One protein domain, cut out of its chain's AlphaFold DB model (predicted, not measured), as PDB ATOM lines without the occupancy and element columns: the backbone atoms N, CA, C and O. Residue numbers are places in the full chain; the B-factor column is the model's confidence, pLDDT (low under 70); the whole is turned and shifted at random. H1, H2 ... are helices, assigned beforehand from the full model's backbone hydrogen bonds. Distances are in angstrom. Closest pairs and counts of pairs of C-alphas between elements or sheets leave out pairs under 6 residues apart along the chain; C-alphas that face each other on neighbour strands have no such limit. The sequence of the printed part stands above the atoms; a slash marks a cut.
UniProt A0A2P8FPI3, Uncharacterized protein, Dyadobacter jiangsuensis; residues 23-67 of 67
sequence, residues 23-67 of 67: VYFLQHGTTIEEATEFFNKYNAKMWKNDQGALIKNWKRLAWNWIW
ATOM      1  N   VAL A  23     203.263 189.459 212.613       91.88
ATOM      2  CA  VAL A  23     204.243 190.062 213.535       91.88
ATOM      3  C   VAL A  23     203.986 191.559 213.717       91.88
ATOM      4  O   VAL A  23     204.036 192.044 214.842       91.88
ATOM      5  N   TYR A  24     203.680 192.289 212.641       92.31
ATOM      6  CA  TYR A  24     203.398 193.724 212.718       92.31
ATOM      7  C   TYR A  24     202.164 194.025 213.574       92.31
ATOM      8  O   TYR A  24     202.211 194.913 214.416       92.31
ATOM      9  N   PHE A  25     201.082 193.273 213.386       94.44
ATOM     10  CA  PHE A  25     199.850 193.414 214.163       94.44
ATOM     11  C   PHE A  25     200.091 193.106 215.652       94.44
ATOM     12  O   PHE A  25     199.833 193.946 216.512       94.44
ATOM     13  N   LEU A  26     200.733 191.972 215.959       93.69
ATOM     14  CA  LEU A  26     201.100 191.618 217.337       93.69
ATOM     15  C   LEU A  26     201.968 192.690 218.020       93.69
ATOM     16  O   LEU A  26     201.766 192.990 219.193       93.69
ATOM     17  N   GLN A  27     202.911 193.302 217.292       93.94
ATOM     18  CA  GLN A  27     203.746 194.394 217.813       93.94
ATOM     19  C   GLN A  27     202.949 195.646 218.201       93.94
ATOM     20  O   GLN A  27     203.397 196.399 219.062       93.94
ATOM     21  N   HIS A  28     201.788 195.871 217.586       93.94
ATOM     22  CA  HIS A  28     200.909 197.004 217.875       93.94
ATOM     23  C   HIS A  28     199.781 196.645 218.854       93.94
ATOM     24  O   HIS A  28     198.893 197.460 219.084       93.94
ATOM     25  N   GLY A  29     199.828 195.451 219.457       92.62
ATOM     26  CA  GLY A  29     198.859 195.010 220.460       92.62
ATOM     27  C   GLY A  29     197.545 194.477 219.888       92.62
ATOM     28  O   GLY A  29     196.587 194.327 220.642       92.62
ATOM     29  N   THR A  30     197.486 194.180 218.587       94.62
ATOM     30  CA  THR A  30     196.305 193.588 217.938       94.62
ATOM     31  C   THR A  30     196.425 192.070 217.818       94.62
ATOM     32  O   THR A  30     197.474 191.488 218.111       94.62
ATOM     33  N   THR A  31     195.363 191.402 217.362       93.75
ATOM     34  CA  THR A  31     195.326 189.932 217.307       93.75
ATOM     35  C   THR A  31     195.827 189.350 215.978       93.75
ATOM     36  O   THR A  31     195.977 190.045 214.966       93.75
ATOM     37  N   ILE A  32     196.109 188.040 215.968       93.12
ATOM     38  CA  ILE A  32     196.499 187.312 214.746       93.12
ATOM     39  C   ILE A  32     195.300 187.191 213.799       93.12
ATOM     40  O   ILE A  32     195.475 187.195 212.578       93.12
ATOM     41  N   GLU A  33     194.092 187.095 214.348       94.25
ATOM     42  CA  GLU A  33     192.840 187.026 213.603       94.25
ATOM     43  C   GLU A  33     192.642 188.298 212.770       94.25
ATOM     44  O   GLU A  33     192.415 188.204 211.564       94.25
ATOM     45  N   GLU A  34     192.848 189.477 213.366       93.44
ATOM     46  CA  GLU A  34     192.784 190.763 212.657       93.44
ATOM     47  C   GLU A  34     193.857 190.873 211.569       93.44
ATOM     48  O   GLU A  34     193.581 191.306 210.448       93.44
ATOM     49  N   ALA A  35     195.076 190.413 211.862       94.31
ATOM     50  CA  ALA A  35     196.161 190.377 210.886       94.31
ATOM     51  C   ALA A  35     195.827 189.480 209.684       94.31
ATOM     52  O   ALA A  35     196.146 189.803 208.536       94.31
ATOM     53  N   THR A  36     195.174 188.348 209.952       93.81
ATOM     54  CA  THR A  36     194.739 187.377 208.944       93.81
ATOM     55  C   THR A  36     193.592 187.942 208.106       93.81
ATOM     56  O   THR A  36     193.608 187.816 206.881       93.81
ATOM     57  N   GLU A  37     192.628 188.626 208.729       95.12
ATOM     58  CA  GLU A  37     191.544 189.312 208.021       95.12
ATOM     59  C   GLU A  37     192.092 190.397 207.083       95.12
ATOM     60  O   GLU A  37     191.768 190.418 205.889       95.12
ATOM     61  N   PHE A  38     192.997 191.237 207.595       94.06
ATOM     62  CA  PHE A  38     193.701 192.241 206.807       94.06
ATOM     63  C   PHE A  38     194.427 191.598 205.618       94.06
ATOM     64  O   PHE A  38     194.212 191.993 204.468       94.06
ATOM     65  N   PHE A  39     195.252 190.573 205.865       93.19
ATOM     66  CA  PHE A  39     196.005 189.901 204.808       93.19
ATOM     67  C   PHE A  39     195.076 189.337 203.731       93.19
ATOM     68  O   PHE A  39     195.284 189.604 202.547       93.19
ATOM     69  N   ASN A  40     194.018 188.626 204.121       93.25
ATOM     70  CA  ASN A  40     193.073 188.018 203.187       93.25
ATOM     71  C   ASN A  40     192.356 189.062 202.327       93.25
ATOM     72  O   ASN A  40     192.258 188.889 201.107       93.25
ATOM     73  N   LYS A  41     191.921 190.178 202.923       92.75
ATOM     74  CA  LYS A  41     191.247 191.269 202.209       92.75
ATOM     75  C   LYS A  41     192.127 191.879 201.120       92.75
ATOM     76  O   LYS A  41     191.656 192.106 200.003       92.75
ATOM     77  N   TYR A  42     193.402 192.130 201.413       90.25
ATOM     78  CA  TYR A  42     194.325 192.705 200.431       90.25
ATOM     79  C   TYR A  42     194.876 191.665 199.454       90.25
ATOM     80  O   TYR A  42     195.068 191.982 198.280       90.25
ATOM     81  N   ASN A  43     195.042 190.414 199.881       89.81
ATOM     82  CA  ASN A  43     195.452 189.318 199.013       89.81
ATOM     83  C   ASN A  43     194.385 189.001 197.948       89.81
ATOM     84  O   ASN A  43     194.729 188.823 196.780       89.81
ATOM     85  N   ALA A  44     193.095 189.043 198.305       89.88
ATOM     86  CA  ALA A  44     191.985 188.911 197.355       89.88
ATOM     87  C   ALA A  44     191.978 190.029 196.294       89.88
ATOM     88  O   ALA A  44     191.637 189.795 195.136       89.88
ATOM     89  N   LYS A  45     192.432 191.233 196.661       88.25
ATOM     90  CA  LYS A  45     192.631 192.369 195.744       88.25
ATOM     91  C   LYS A  45     193.973 192.332 195.001       88.25
ATOM     92  O   LYS A  45     194.339 193.308 194.348       88.25
ATOM     93  N   MET A  46     194.738 191.241 195.110       87.19
ATOM     94  CA  MET A  46     196.104 191.123 194.579       87.19
ATOM     95  C   MET A  46     197.022 192.274 195.015       87.19
ATOM     96  O   MET A  46     197.898 192.697 194.260       87.19
ATOM     97  N   TRP A  47     196.796 192.817 196.213       86.94
ATOM     98  CA  TRP A  47     197.512 193.974 196.747       86.94
ATOM     99  C   TRP A  47     197.498 195.190 195.813       86.94
ATOM    100  O   TRP A  47     198.461 195.953 195.760       86.94
ATOM    101  N   LYS A  48     196.400 195.387 195.079       86.56
ATOM    102  CA  LYS A  48     196.168 196.567 194.243       86.56
ATOM    103  C   LYS A  48     195.216 197.543 194.928       86.56
ATOM    104  O   LYS A  48     194.338 197.140 195.692       86.56
ATOM    105  N   ASN A  49     195.407 198.830 194.663       84.31
ATOM    106  CA  ASN A  49     194.444 199.867 195.019       84.31
ATOM    107  C   ASN A  49     193.251 199.859 194.043       84.31
ATOM    108  O   ASN A  49     193.249 199.124 193.054       84.31
ATOM    109  N   ASP A  50     192.253 200.710 194.290       83.31
ATOM    110  CA  ASP A  50     191.047 200.784 193.451       83.31
ATOM    111  C   ASP A  50     191.329 201.312 192.027       83.31
ATOM    112  O   ASP A  50     190.528 201.120 191.119       83.31
ATOM    113  N   GLN A  51     192.503 201.916 191.803       83.94
ATOM    114  CA  GLN A  51     193.003 202.324 190.482       83.94
ATOM    115  C   GLN A  51     193.786 201.202 189.768       83.94
ATOM    116  O   GLN A  51     194.328 201.412 188.686       83.94
ATOM    117  N   GLY A  52     193.893 200.011 190.370       80.75
ATOM    118  CA  GLY A  52     194.606 198.857 189.816       80.75
ATOM    119  C   GLY A  52     196.131 198.884 189.987       80.75
ATOM    120  O   GLY A  52     196.807 197.948 189.549       80.75
ATOM    121  N   ALA A  53     196.688 199.905 190.641       83.62
ATOM    122  CA  ALA A  53     198.118 200.017 190.914       83.62
ATOM    123  C   ALA A  53     198.516 199.201 192.153       83.62
ATOM    124  O   ALA A  53     197.793 199.166 193.149       83.62
ATOM    125  N   LEU A  54     199.695 198.569 192.107       82.31
ATOM    126  CA  LEU A  54     200.231 197.810 193.237       82.31
ATOM    127  C   LEU A  54     200.462 198.737 194.437       82.31
ATOM    128  O   LEU A  54     201.107 199.786 194.330       82.31
ATOM    129  N   ILE A  55     199.955 198.325 195.591       84.88
ATOM    130  CA  ILE A  55     200.188 198.987 196.866       84.88
ATOM    131  C   ILE A  55     201.688 198.944 197.154       84.88
ATOM    132  O   ILE A  55     202.305 197.885 197.194       84.88
ATOM    133  N   LYS A  56     202.279 200.118 197.376       79.12
ATOM    134  CA  LYS A  56     203.704 200.226 197.703       79.12
ATOM    135  C   LYS A  56     203.986 200.063 199.186       79.12
ATOM    136  O   LYS A  56     205.094 199.703 199.526       79.12
ATOM    137  N   ASN A  57     203.041 200.367 200.075       84.81
ATOM    138  CA  ASN A  57     203.303 200.356 201.513       84.81
ATOM    139  C   ASN A  57     202.150 199.716 202.283       84.81
ATOM    140  O   ASN A  57     201.182 200.384 202.646       84.81
ATOM    141  N   TRP A  58     202.261 198.411 202.525       87.81
ATOM    142  CA  TRP A  58     201.243 197.672 203.267       87.81
ATOM    143  C   TRP A  58     201.244 198.017 204.758       87.81
ATOM    144  O   TRP A  58     200.187 197.946 205.369       87.81
ATOM    145  N   LYS A  59     202.377 198.444 205.339       89.00
ATOM    146  CA  LYS A  59     202.435 198.854 206.755       89.00
ATOM    147  C   LYS A  59     201.581 200.090 207.011       89.00
ATOM    148  O   LYS A  59     200.909 200.160 208.027       89.00
ATOM    149  N   ARG A  60     201.539 201.033 206.060       89.31
ATOM    150  CA  ARG A  60     200.634 202.194 206.140       89.31
ATOM    151  C   ARG A  60     199.162 201.777 206.112       89.31
ATOM    152  O   ARG A  60     198.353 202.366 206.814       89.31
ATOM    153  N   LEU A  61     198.818 200.767 205.312       89.62
ATOM    154  CA  LEU A  61     197.457 200.227 205.294       89.62
ATOM    155  C   LEU A  61     197.134 199.467 206.576       89.62
ATOM    156  O   LEU A  61     196.035 199.616 207.085       89.62
ATOM    157  N   ALA A  62     198.087 198.694 207.100       91.88
ATOM    158  CA  ALA A  62     197.950 198.006 208.377       91.88
ATOM    159  C   ALA A  62     197.781 199.009 209.525       91.88
ATOM    160  O   ALA A  62     196.914 198.834 210.362       91.88
ATOM    161  N   TRP A  63     198.544 200.103 209.529       92.50
ATOM    162  CA  TRP A  63     198.378 201.180 210.504       92.50
ATOM    163  C   TRP A  63     196.962 201.770 210.473       92.50
ATOM    164  O   TRP A  63     196.329 201.846 211.513       92.50
ATOM    165  N   ASN A  64     196.447 202.102 209.284       91.62
ATOM    166  CA  ASN A  64     195.069 202.585 209.102       91.62
ATOM    167  C   ASN A  64     193.988 201.518 209.360       91.62
ATOM    168  O   ASN A  64     192.803 201.821 209.302       91.62
ATOM    169  N   TRP A  65     194.373 200.248 209.475       92.38
ATOM    170  CA  TRP A  65     193.459 199.168 209.828       92.38
ATOM    171  C   TRP A  65     193.343 199.029 211.342       92.38
ATOM    172  O   TRP A  65     192.265 198.766 211.857       92.38
ATOM    173  N   ILE A  66     194.477 199.176 212.028       91.88
ATOM    174  CA  ILE A  66     194.603 199.051 213.480       91.88
ATOM    175  C   ILE A  66     194.017 200.278 214.201       91.88
ATOM    176  O   ILE A  66     193.466 200.127 215.288       91.88
ATOM    177  N   TRP A  67     194.140 201.471 213.606       88.81
ATOM    178  CA  TRP A  67     193.693 202.759 214.154       88.81
ATOM    179  C   TRP A  67     192.690 203.445 213.230       88.81
ATOM    180  O   TRP A  67     191.709 204.011 213.760       88.81
TER     181      TRP A  67
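AT A GLANCE: This is residues 23 to 67 of the 67 residues of an uncharacterized protein of Dyadobacter jiangsuensis (UniProt A0A2P8FPI3). One long helix, H2, makes one side of an elongated loop of chain; a long link without a named element turns round at one end and brings the chain back to H3, which runs opposite ways to H2 on the other side, at a steep tilt. The short helix H1 makes a corner with the first residues of H2, at the end away from the long link. The printed part has 45 residues with three named helices, H1, H2 and H3 in chain order, and no named strand; the class is all helix. It is compact, with a radius of gyration of the C-alphas of 10.7 A, yet elongated in outline, spanning 31 by 17 by 15 A.

IN THESE COORDINATES: Begin with H2, the longest helix, residues 32 to 44: find C-alpha 32 at (196.499, 187.312, 214.746), and from there the helix runs 18.0 A to C-alpha 44 at (191.985, 188.911, 197.355). Go back to the first printed residue for H1, residues 23 to 27, which covers 6.1 A from C-alpha 23 at (204.243, 190.062, 213.535). Then look for H3, residues 58 to 66, which runs 12.3 A and ends at C-alpha 66 at (194.603, 199.051, 213.480).

HOW THE PARTS SIT: From H2, look first to H3: the two are close but not clearly touching, and their closest C-alphas, those of Phe 38 and Ala 62, are 7.3 A apart. Their lines stand at a steep tilt of 52 degrees, and they run opposite ways. H1 and H2 touch only at the corner by their link, H2 with residues 32 to 35 alone; the closest C-alphas are those of Phe 25 and Ala 35, 5.8 A apart. H1 and H3 only just touch, with 3 pairs of C-alphas within 8 A, the closest being those of Phe 25 and Ala 62 at 7.6 A. Along the backbone of H1, H2 and H3, every O i to N i+4 pair is within hydrogen-bond range.

THE WHOLE: The two C-alphas farthest apart are those of Gly 29 and Gln 51, at 31.4 A; Gly 29 lies in the tight link from H1 to H2, and Gln 51 in the long link from H2 to H3. Follow that long link through residues 45 to 57, whose C-alphas lie 9 to 17 A from the mean of all C-alphas. The printed part has no cut, and its last residue, Trp 67, is the chain's last. The mean pLDDT of the printed part is 90.0, and no printed residue is under 70.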